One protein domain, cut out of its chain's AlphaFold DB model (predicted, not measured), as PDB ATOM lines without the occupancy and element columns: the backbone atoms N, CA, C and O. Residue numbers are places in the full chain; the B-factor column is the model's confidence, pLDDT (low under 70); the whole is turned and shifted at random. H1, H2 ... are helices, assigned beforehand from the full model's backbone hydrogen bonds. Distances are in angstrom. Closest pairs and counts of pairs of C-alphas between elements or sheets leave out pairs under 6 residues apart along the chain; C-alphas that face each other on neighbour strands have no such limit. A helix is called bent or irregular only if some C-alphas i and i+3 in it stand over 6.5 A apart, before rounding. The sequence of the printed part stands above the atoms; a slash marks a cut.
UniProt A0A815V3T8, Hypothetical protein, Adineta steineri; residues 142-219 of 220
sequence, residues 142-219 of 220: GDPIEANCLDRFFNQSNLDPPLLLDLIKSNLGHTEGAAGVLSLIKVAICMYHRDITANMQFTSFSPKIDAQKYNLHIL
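What this domain is: This is residues 142 to 219 of the 220 residues of the protein "Hypothetical protein" of Adineta steineri (UniProt A0A815V3T8). What would one see first? Two helices stand on opposite sides of the domain, H1 on one side and the longer H3 on the other, and between them cross two long stretches with no named element; the short helix H2 sits near the end of H3 at which that helix begins. How do the long stretches run? Residues 155 to 168 lead from H1 through the middle to H2, and residues 194 to 219 lead from H3 over to the side of H1 and fold back, with residues 217 to 218 paired parallel with residues 164 to 165. What is the make-up and size? The printed part has 78 residues, with three named helices, H1, H2 and H3 along the chain, and no named strand; the class is all helix, though under half of the residues, 35 of 78, are in named elements. The whole is compact, with a radius of gyration of the C-alphas of 13.2 A, and spans 30 by 26 by 24 A.

How they stand to each other: How does H1, residues 142 to 154, stand to H3, residues 176 to 193? The two are apart, with no C-alpha of the one within 8 A of the other. Where is H2, residues 169 to 172? H2 and H3 are near each other, with 5 pairs of C-alphas within 10 A and the closest C-alphas 8.2 A apart; H1 and H2 are apart. What do the backbones show? In H1 every O i to N i+4 pair is within hydrogen-bond range, in H3 12 of 14 are, and H2 is too short for such a pair.

Where its parts are: Where does H1 lie? It begins with C-alpha 142 at (73.992, 37.228, -24.062) and measures 18.1 A from first to last C-alpha. How long are the others? H2 measures 5.2 A from C-alpha 169 to C-alpha 172, and H3 measures 26.1 A, ending with C-alpha 193 at (66.454, 12.956, -41.417). Is H3 irregular? It is: C-alphas 177 and 180 are 7.2 A apart.

The domain as a whole: How large is it? The two C-alphas farthest apart are those of Tyr 192 and Pro 207, 34.9 A. Is there a cut, and which links are long? The printed part has no cut; the link from H1 to H2 is long, with 14 residues, and the link from H2 to H3 is tight, with 3. Which residues stand free? Residues 173 to 178 do, of which 176 to 178 belong to H3. Where is confidence low? The mean pLDDT of the printed part is 78.9, and residues 142, 170 and 201 are under 70.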
ATOM      1  N   GLY A 142      74.842  38.432 -24.060       64.19
ATOM      2  CA  GLY A 142      73.992  37.228 -24.062       64.19
ATOM      3  C   GLY A 142      74.718  35.966 -24.541       64.19
ATOM      4  O   GLY A 142      74.812  34.994 -23.794       64.19
ATOM      5  N   ASP A 143      75.323  36.003 -25.733       73.62
ATOM      6  CA  ASP A 143      76.040  34.840 -26.288       73.62
ATOM      7  C   ASP A 143      77.192  34.356 -25.372       73.62
ATOM      8  O   ASP A 143      77.323  33.147 -25.154       73.62
ATOM      9  N   PRO A 144      78.020  35.243 -24.766       75.81
ATOM     10  CA  PRO A 144      78.995  34.823 -23.757       75.81
ATOM     11  C   PRO A 144      78.375  34.181 -22.508       75.81
ATOM     12  O   PRO A 144      78.968  33.256 -21.950       75.81
ATOM     13  N   ILE A 145      77.209  34.654 -22.052       78.44
ATOM     14  CA  ILE A 145      76.500  34.062 -20.907       78.44
ATOM     15  C   ILE A 145      75.998  32.661 -21.267       78.44
ATOM     16  O   ILE A 145      76.221  31.729 -20.493       78.44
ATOM     17  N   GLU A 146      75.386  32.484 -22.440       76.19
ATOM     18  CA  GLU A 146      74.930  31.175 -22.920       76.19
ATOM     19  C   GLU A 146      76.097  30.187 -23.048       76.19
ATOM     20  O   GLU A 146      76.029  29.082 -22.504       76.19
ATOM     21  N   ALA A 147      77.212  30.604 -23.658       74.06
ATOM     22  CA  ALA A 147      78.419  29.784 -23.779       74.06
ATOM     23  C   ALA A 147      78.982  29.356 -22.410       74.06
ATOM     24  O   ALA A 147      79.376  28.202 -22.232       74.06
ATOM     25  N   ASN A 148      78.989  30.264 -21.427       77.88
ATOM     26  CA  ASN A 148      79.435  29.965 -20.065       77.88
ATOM     27  C   ASN A 148      78.501  28.974 -19.361       77.88
ATOM     28  O   ASN A 148      78.963  28.050 -18.693       77.88
ATOM     29  N   CYS A 149      77.189  29.152 -19.519       78.00
ATOM     30  CA  CYS A 149      76.192  28.239 -18.975       78.00
ATOM     31  C   CYS A 149      76.357  26.833 -19.557       78.00
ATOM     32  O   CYS A 149      76.399  25.871 -18.792       78.00
ATOM     33  N   LEU A 150      76.518  26.703 -20.876       74.62
ATOM     34  CA  LEU A 150      76.713  25.402 -21.514       74.62
ATOM     35  C   LEU A 150      77.938  24.664 -20.960       74.62
ATOM     36  O   LEU A 150      77.831  23.488 -20.616       74.62
ATOM     37  N   ASP A 151      79.066  25.354 -20.773       76.88
ATOM     38  CA  ASP A 151      80.253  24.752 -20.158       76.88
ATOM     39  C   ASP A 151      80.002  24.317 -18.715       76.88
ATOM     40  O   ASP A 151      80.321  23.190 -18.347       76.88
ATOM     41  N   ARG A 152      79.348  25.158 -17.907       81.00
ATOM     42  CA  ARG A 152      79.028  24.816 -16.514       81.00
ATOM     43  C   ARG A 152      78.118  23.598 -16.383       81.00
ATOM     44  O   ARG A 152      78.277  22.841 -15.429       81.00
ATOM     45  N   PHE A 153      77.150  23.435 -17.282       78.75
ATOM     46  CA  PHE A 153      76.159  22.361 -17.190       78.75
ATOM     47  C   PHE A 153      76.610  21.072 -17.870       78.75
ATOM     48  O   PHE A 153      76.438  19.995 -17.302       78.75
ATOM     49  N   PHE A 154      77.185  21.167 -19.066       74.44
ATOM     50  CA  PHE A 154      77.566  20.003 -19.865       74.44
ATOM     51  C   PHE A 154      79.040  19.627 -19.725       74.44
ATOM     52  O   PHE A 154      79.449  18.609 -20.279       74.44
ATOM     53  N   ASN A 155      79.838  20.419 -18.994       79.81
ATOM     54  CA  ASN A 155      81.295  20.288 -18.951       79.81
ATOM     55  C   ASN A 155      81.880  20.217 -20.371       79.81
ATOM     56  O   ASN A 155      82.720  19.370 -20.685       79.81
ATOM     57  N   GLN A 156      81.339  21.067 -21.250       71.12
ATOM     58  CA  GLN A 156      81.446  20.916 -22.700       71.12
ATOM     59  C   GLN A 156      82.897  20.962 -23.199       71.12
ATOM     60  O   GLN A 156      83.248  20.275 -24.156       71.12
ATOM     61  N   SER A 157      83.754  21.710 -22.499       76.06
ATOM     62  CA  SER A 157      85.194  21.799 -22.751       76.06
ATOM     63  C   SER A 157      85.917  20.445 -22.707       76.06
ATOM     64  O   SER A 157      86.980  20.308 -23.306       76.06
ATOM     65  N   ASN A 158      85.334  19.436 -22.051       80.81
ATOM     66  CA  ASN A 158      85.890  18.088 -21.919       80.81
ATOM     67  C   ASN A 158      85.168  17.026 -22.773       80.81
ATOM     68  O   ASN A 158      85.450  15.837 -22.619       80.81
ATOM     69  N   LEU A 159      84.216  17.418 -23.628       75.00
ATOM     70  CA  LEU A 159      83.477  16.479 -24.477       75.00
ATOM     71  C   LEU A 159      84.278  16.082 -25.727       75.00
ATOM     72  O   LEU A 159      84.852  16.934 -26.404       75.00
ATOM     73  N   ASP A 160      84.248  14.787 -26.049       78.19
ATOM     74  CA  ASP A 160      84.721  14.214 -27.312       78.19
ATOM     75  C   ASP A 160      83.691  13.172 -27.805       78.19
ATOM     76  O   ASP A 160      83.496  12.152 -27.132       78.19
ATOM     77  N   PRO A 161      82.973  13.408 -28.922       73.06
ATOM     78  CA  PRO A 161      83.054  14.580 -29.801       73.06
ATOM     79  C   PRO A 161      82.491  15.864 -29.152       73.06
ATOM     80  O   PRO A 161      81.718  15.782 -28.193       73.06
ATOM     81  N   PRO A 162      82.855  17.053 -29.668       73.00
ATOM     82  CA  PRO A 162      82.381  18.330 -29.139       73.00
ATOM     83  C   PRO A 162      80.865  18.514 -29.262       73.00
ATOM     84  O   PRO A 162      80.210  17.931 -30.131       73.00
ATOM     85  N   LEU A 163      80.315  19.407 -28.434       72.19
ATOM     86  CA  LEU A 163      78.930  19.848 -28.561       72.19
ATOM     87  C   LEU A 163      78.770  20.704 -29.826       72.19
ATOM     88  O   LEU A 163      79.458  21.710 -30.007       72.19
ATOM     89  N   LEU A 164      77.834  20.306 -30.683       75.19
ATOM     90  CA  LEU A 164      77.488  21.049 -31.889       75.19
ATOM     91  C   LEU A 164      76.438  22.108 -31.560       75.19
ATOM     92  O   LEU A 164      75.370  21.792 -31.032       75.19
ATOM     93  N   LEU A 165      76.750  23.358 -31.885       73.38
ATOM     94  CA  LEU A 165      75.846  24.488 -31.745       73.38
ATOM     95  C   LEU A 165      75.216  24.849 -33.081       73.38
ATOM     96  O   LEU A 165      75.866  24.871 -34.126       73.38
ATOM     97  N   ASP A 166      73.934  25.179 -33.017       71.31
ATOM     98  CA  ASP A 166      73.153  25.560 -34.176       71.31
ATOM     99  C   ASP A 166      72.117  26.621 -33.782       71.31
ATOM    100  O   ASP A 166      71.546  26.588 -32.691       71.31
ATOM    101  N   LEU A 167      71.889  27.587 -34.670       72.50
ATOM    102  CA  LEU A 167      71.035  28.745 -34.444       72.50
ATOM    103  C   LEU A 167      70.060  28.859 -35.610       72.50
ATOM    104  O   LEU A 167      70.419  29.293 -36.692       72.50
ATOM    105  N   ILE A 168      68.793  28.519 -35.386       75.06
ATOM    106  CA  ILE A 168      67.755  28.666 -36.423       75.06
ATOM    107  C   ILE A 168      67.381  30.131 -36.706       75.06
ATOM    108  O   ILE A 168      66.808  30.446 -37.747       75.06
ATOM    109  N   LYS A 169      67.725  31.038 -35.781       75.00
ATOM    110  CA  LYS A 169      67.437  32.471 -35.900       75.00
ATOM    111  C   LYS A 169      68.149  33.115 -37.091       75.00
ATOM    112  O   LYS A 169      67.652  34.116 -37.586       75.00
ATOM    113  N   SER A 170      69.272  32.564 -37.560       68.50
ATOM    114  CA  SER A 170      69.938  33.079 -38.763       68.50
ATOM    115  C   SER A 170      69.084  32.870 -40.015       68.50
ATOM    116  O   SER A 170      69.071  33.742 -40.868       68.50
ATOM    117  N   ASN A 171      68.315  31.781 -40.098       76.75
ATOM    118  CA  ASN A 171      67.453  31.497 -41.247       76.75
ATOM    119  C   ASN A 171      66.078  32.181 -41.173       76.75
ATOM    120  O   ASN A 171      65.564  32.613 -42.197       76.75
ATOM    121  N   LEU A 172      65.438  32.208 -39.995       72.69
ATOM    122  CA  LEU A 172      64.028  32.627 -39.836       72.69
ATOM    123  C   LEU A 172      63.846  33.891 -38.975       72.69
ATOM    124  O   LEU A 172      62.714  34.287 -38.695       72.69
ATOM    125  N   GLY A 173      64.937  34.501 -38.507       70.75
ATOM    126  CA  GLY A 173      64.925  35.577 -37.517       70.75
ATOM    127  C   GLY A 173      64.329  35.181 -36.166       70.75
ATOM    128  O   GLY A 173      64.186  34.004 -35.820       70.75
ATOM    129  N   HIS A 174      64.016  36.188 -35.347       72.38
ATOM    130  CA  HIS A 174      63.513  35.972 -33.994       72.38
ATOM    131  C   HIS A 174      61.986  35.803 -33.988       72.38
ATOM    132  O   HIS A 174      61.246  36.772 -33.869       72.38
ATOM    133  N   THR A 175      61.495  34.563 -34.034       71.31
ATOM    134  CA  THR A 175      60.051  34.237 -34.065       71.31
ATOM    135  C   THR A 175      59.334  34.381 -32.709       71.31
ATOM    136  O   THR A 175      58.356  33.686 -32.443       71.31
ATOM    137  N   GLU A 176      59.861  35.227 -31.823       78.69
ATOM    138  CA  GLU A 176      59.335  35.554 -30.485       78.69
ATOM    139  C   GLU A 176      58.744  34.353 -29.723       78.69
ATOM    140  O   GLU A 176      59.464  33.401 -29.416       78.69
ATOM    141  N   GLY A 177      57.435  34.366 -29.443       70.19
ATOM    142  CA  GLY A 177      56.730  33.312 -28.710       70.19
ATOM    143  C   GLY A 177      56.833  31.917 -29.330       70.19
ATOM    144  O   GLY A 177      56.675  30.922 -28.625       70.19
ATOM    145  N   ALA A 178      57.158  31.825 -30.622       80.44
ATOM    146  CA  ALA A 178      57.373  30.564 -31.320       80.44
ATOM    147  C   ALA A 178      58.840  30.091 -31.312       80.44
ATOM    148  O   ALA A 178      59.103  28.957 -31.709       80.44
ATOM    149  N   ALA A 179      59.811  30.896 -30.855       77.38
ATOM    150  CA  ALA A 179      61.240  30.563 -30.961       77.38
ATOM    151  C   ALA A 179      61.621  29.256 -30.236       77.38
ATOM    152  O   ALA A 179      62.431  28.467 -30.735       77.38
ATOM    153  N   GLY A 180      61.004  28.993 -29.079       80.00
ATOM    154  CA  GLY A 180      61.215  27.753 -28.330       80.00
ATOM    155  C   GLY A 180      60.714  26.517 -29.083       80.00
ATOM    156  O   GLY A 180      61.470  25.566 -29.287       80.00
ATOM    157  N   VAL A 181      59.461  26.539 -29.555       87.88
ATOM    158  CA  VAL A 181      58.883  25.405 -30.299       87.88
ATOM    159  C   VAL A 181      59.543  25.222 -31.666       87.88
ATOM    160  O   VAL A 181      59.764  24.088 -32.076       87.88
ATOM    161  N   LEU A 182      59.957  26.300 -32.337       84.81
ATOM    162  CA  LEU A 182      60.736  26.238 -33.576       84.81
ATOM    163  C   LEU A 182      62.054  25.475 -33.378       84.81
ATOM    164  O   LEU A 182      62.419  24.634 -34.198       84.81
ATOM    165  N   SER A 183      62.737  25.711 -32.256       84.12
ATOM    166  CA  SER A 183      63.978  25.002 -31.923       84.12
ATOM    167  C   SER A 183      63.724  23.505 -31.694       84.12
ATOM    168  O   SER A 183      64.482  22.669 -32.185       84.12
ATOM    169  N   LEU A 184      62.618  23.146 -31.030       89.12
ATOM    170  CA  LEU A 184      62.202  21.749 -30.862       89.12
ATOM    171  C   LEU A 184      61.851  21.082 -32.204       89.12
ATOM    172  O   LEU A 184      62.258  19.947 -32.450       89.12
ATOM    173  N   ILE A 185      61.133  21.790 -33.080       90.94
ATOM    174  CA  ILE A 185      60.782  21.313 -34.424       90.94
ATOM    175  C   ILE A 185      62.051  21.031 -35.232       90.94
ATOM    176  O   ILE A 185      62.159  19.962 -35.831       90.94
ATOM    177  N   LYS A 186      63.039  21.937 -35.204       88.38
ATOM    178  CA  LYS A 186      64.333  21.728 -35.866       88.38
ATOM    179  C   LYS A 186      65.014  20.448 -35.383       88.38
ATOM    180  O   LYS A 186      65.403  19.628 -36.207       88.38
ATOM    181  N   VAL A 187      65.116  20.251 -34.066       90.12
ATOM    182  CA  VAL A 187      65.716  19.036 -33.487       90.12
ATOM    183  C   VAL A 187      64.981  17.781 -33.961       90.12
ATOM    184  O   VAL A 187      65.625  16.831 -34.405       90.12
ATOM    185  N   ALA A 188      63.646  17.785 -33.924       91.81
ATOM    186  CA  ALA A 188      62.839  16.653 -34.369       91.81
ATOM    187  C   ALA A 188      63.057  16.327 -35.858       91.81
ATOM    188  O   ALA A 188      63.201  15.157 -36.215       91.81
ATOM    189  N   ILE A 189      63.136  17.344 -36.720       91.81
ATOM    190  CA  ILE A 189      63.400  17.180 -38.155       91.81
ATOM    191  C   ILE A 189      64.822  16.646 -38.395       91.81
ATOM    192  O   ILE A 189      64.985  15.690 -39.151       91.81
ATOM    193  N   CYS A 190      65.845  17.192 -37.729       90.50
ATOM    194  CA  CYS A 190      67.218  16.686 -37.838       90.50
ATOM    195  C   CYS A 190      67.312  15.214 -37.401       90.50
ATOM    196  O   CYS A 190      67.938  14.395 -38.072       90.50
ATOM    197  N   MET A 191      66.628  14.840 -36.312       91.81
ATOM    198  CA  MET A 191      66.531  13.443 -35.872       91.81
ATOM    199  C   MET A 191      65.815  12.560 -36.901       91.81
ATOM    200  O   MET A 191      66.264  11.444 -37.165       91.81
ATOM    201  N   TYR A 192      64.729  13.056 -37.501       91.94
ATOM    202  CA  TYR A 192      63.973  12.346 -38.533       91.94
ATOM    203  C   TYR A 192      64.823  12.072 -39.782       91.94
ATOM    204  O   TYR A 192      64.866  10.940 -40.264       91.94
ATOM    205  N   HIS A 193      65.558  13.079 -40.264       93.31
ATOM    206  CA  HIS A 193      66.454  12.956 -41.417       93.31
ATOM    207  C   HIS A 193      67.813  12.325 -41.088       93.31
ATOM    208  O   HIS A 193      68.555  11.980 -42.006       93.31
ATOM    209  N   ARG A 194      68.116  12.119 -39.797       93.19
ATOM    210  CA  ARG A 194      69.398  11.601 -39.285       93.19
ATOM    211  C   ARG A 194      70.596  12.419 -39.762       93.19
ATOM    212  O   ARG A 194      71.649  11.866 -40.069       93.19
ATOM    213  N   ASP A 195      70.406  13.726 -39.840       90.06
ATOM    214  CA  ASP A 195      71.376  14.659 -40.389       90.06
ATOM    215  C   ASP A 195      71.187  16.032 -39.728       90.06
ATOM    216  O   ASP A 195      70.098  16.355 -39.252       90.06
ATOM    217  N   ILE A 196      72.256  16.820 -39.656       85.75
ATOM    218  CA  ILE A 196      72.262  18.131 -39.005       85.75
ATOM    219  C   ILE A 196      72.466  19.202 -40.076       85.75
ATOM    220  O   ILE A 196      73.271  19.058 -40.994       85.75
ATOM    221  N   THR A 197      71.694  20.279 -39.986       84.12
ATOM    222  CA  THR A 197      71.747  21.383 -40.946       84.12
ATOM    223  C   THR A 197      72.895  22.331 -40.624       84.12
ATOM    224  O   THR A 197      73.161  22.593 -39.454       84.12
ATOM    225  N   ALA A 198      73.543  22.870 -41.653       77.50
ATOM    226  CA  ALA A 198      74.554  23.905 -41.490       77.50
ATOM    227  C   ALA A 198      73.936  25.227 -41.015       77.50
ATOM    228  O   ALA A 198      72.788  25.548 -41.337       77.50
ATOM    229  N   ASN A 199      74.717  26.010 -40.276       73.69
ATOM    230  CA  ASN A 199      74.319  27.334 -39.832       73.69
ATOM    231  C   ASN A 199      74.565  28.367 -40.937       73.69
ATOM    232  O   ASN A 199      75.676  28.517 -41.451       73.69
ATOM    233  N   MET A 200      73.520  29.109 -41.287       74.56
ATOM    234  CA  MET A 200      73.587  30.139 -42.315       74.56
ATOM    235  C   MET A 200      74.500  31.299 -41.879       74.56
ATOM    236  O   MET A 200      74.326  31.868 -40.805       74.56
ATOM    237  N   GLN A 201      75.448  31.681 -42.744       68.56
ATOM    238  CA  GLN A 201      76.301  32.881 -42.611       68.56
ATOM    239  C   GLN A 201      77.219  32.941 -41.368       68.56
ATOM    240  O   GLN A 201      77.791  33.996 -41.073       68.56
ATOM    241  N   PHE A 202      77.444  31.831 -40.657       76.25
ATOM    242  CA  PHE A 202      78.404  31.823 -39.552       76.25
ATOM    243  C   PHE A 202      79.839  32.007 -40.065       76.25
ATOM    244  O   PHE A 202      80.340  31.182 -40.827       76.25
ATOM    245  N   THR A 203      80.511  33.077 -39.631       78.19
ATOM    246  CA  THR A 203      81.909  33.364 -40.010       78.19
ATOM    247  C   THR A 203      82.875  33.098 -38.857       78.19
ATOM    248  O   THR A 203      83.881  32.415 -39.026       78.19
ATOM    249  N   SER A 204      82.582  33.640 -37.676       78.44
ATOM    250  CA  SER A 204      83.415  33.486 -36.484       78.44
ATOM    251  C   SER A 204      82.617  33.809 -35.228       78.44
ATOM    252  O   SER A 204      81.699  34.629 -35.267       78.44
ATOM    253  N   PHE A 205      83.013  33.231 -34.093       79.62
ATOM    254  CA  PHE A 205      82.477  33.629 -32.795       79.62
ATOM    255  C   PHE A 205      82.852  35.076 -32.451       79.62
ATOM    256  O   PHE A 205      83.875  35.601 -32.898       79.62
ATOM    257  N   SER A 206      82.026  35.708 -31.617       78.94
ATOM    258  CA  SER A 206      82.350  37.000 -31.013       78.94
ATOM    259  C   SER A 206      83.682  36.919 -30.248       78.94
ATOM    260  O   SER A 206      83.892  35.941 -29.529       78.94
ATOM    261  N   PRO A 207      84.547  37.952 -30.290       81.75
ATOM    262  CA  PRO A 207      85.794  37.988 -29.517       81.75
ATOM    263  C   PRO A 207      85.606  37.847 -27.998       81.75
ATOM    264  O   PRO A 207      86.562  37.575 -27.279       81.75
ATOM    265  N   LYS A 208      84.382  38.060 -27.496       81.19
ATOM    266  CA  LYS A 208      84.022  37.861 -26.085       81.19
ATOM    267  C   LYS A 208      83.821  36.387 -25.705       81.19
ATOM    268  O   LYS A 208      83.673  36.090 -24.523       81.19
ATOM    269  N   ILE A 209      83.785  35.481 -26.682       77.75
ATOM    270  CA  ILE A 209      83.588  34.045 -26.488       77.75
ATOM    271  C   ILE A 209      84.909  33.341 -26.780       77.75
ATOM    272  O   ILE A 209      85.407  33.359 -27.903       77.75
ATOM    273  N   ASP A 210      85.457  32.670 -25.771       81.62
ATOM    274  CA  ASP A 210      86.627  31.812 -25.941       81.62
ATOM    275  C   ASP A 210      86.190  30.434 -26.465       81.62
ATOM    276  O   ASP A 210      86.065  29.460 -25.721       81.62
ATOM    277  N   ALA A 211      85.877  30.374 -27.761       77.69
ATOM    278  CA  ALA A 211      85.347  29.172 -28.405       77.69
ATOM    279  C   ALA A 211      86.310  27.975 -28.338       77.69
ATOM    280  O   ALA A 211      85.859  26.834 -28.278       77.69
ATOM    281  N   GLN A 212      87.623  28.231 -28.303       80.75
ATOM    282  CA  GLN A 212      88.633  27.182 -28.155       80.75
ATOM    283  C   GLN A 212      88.616  26.599 -26.746       80.75
ATOM    284  O   GLN A 212      88.532  25.383 -26.591       80.75
ATOM    285  N   LYS A 213      88.631  27.454 -25.716       81.62
ATOM    286  CA  LYS A 213      88.525  27.010 -24.321       81.62
ATOM    287  C   LYS A 213      87.249  26.217 -24.067       81.62
ATOM    288  O   LYS A 213      87.269  25.257 -23.305       81.62
ATOM    289  N   TYR A 214      86.151  26.632 -24.687       76.88
ATOM    290  CA  TYR A 214      84.853  25.993 -24.534       76.88
ATOM    291  C   TYR A 214      84.599  24.854 -25.525       76.88
ATOM    292  O   TYR A 214      83.501  24.319 -25.513       76.88
ATOM    293  N   ASN A 215      85.566  24.470 -26.364       79.31
ATOM    294  CA  ASN A 215      85.396  23.420 -27.373       79.31
ATOM    295  C   ASN A 215      84.068  23.553 -28.158       79.31
ATOM    296  O   ASN A 215      83.321  22.585 -28.303       79.31
ATOM    297  N   LEU A 216      83.739  24.776 -28.595       77.62
ATOM    298  CA  LEU A 216      82.489  25.089 -29.292       77.62
ATOM    299  C   LEU A 216      82.649  24.932 -30.798       77.62
ATOM    300  O   LEU A 216      83.552  25.522 -31.394       77.62
ATOM    301  N   HIS A 217      81.720  24.206 -31.419       76.56
ATOM    302  CA  HIS A 217      81.727  23.964 -32.860       76.56
ATOM    303  C   HIS A 217      80.366  24.302 -33.453       76.56
ATOM    304  O   HIS A 217      79.335  23.861 -32.950       76.56
ATOM    305  N   ILE A 218      80.370  25.079 -34.531       77.56
ATOM    306  CA  ILE A 218      79.185  25.347 -35.347       77.56
ATOM    307  C   ILE A 218      79.373  24.618 -36.670       77.56
ATOM    308  O   ILE A 218      80.432  24.720 -37.289       77.56
ATOM    309  N   LEU A 219      78.350  23.873 -37.083       70.94
ATOM    310  CA  LEU A 219      78.348  23.213 -38.384       70.94
ATOM    311  C   LEU A 219      78.185  24.250 -39.497       70.94
ATOM    312  O   LEU A 219      77.284  25.090 -39.434       70.94
TER     313      LEU A 219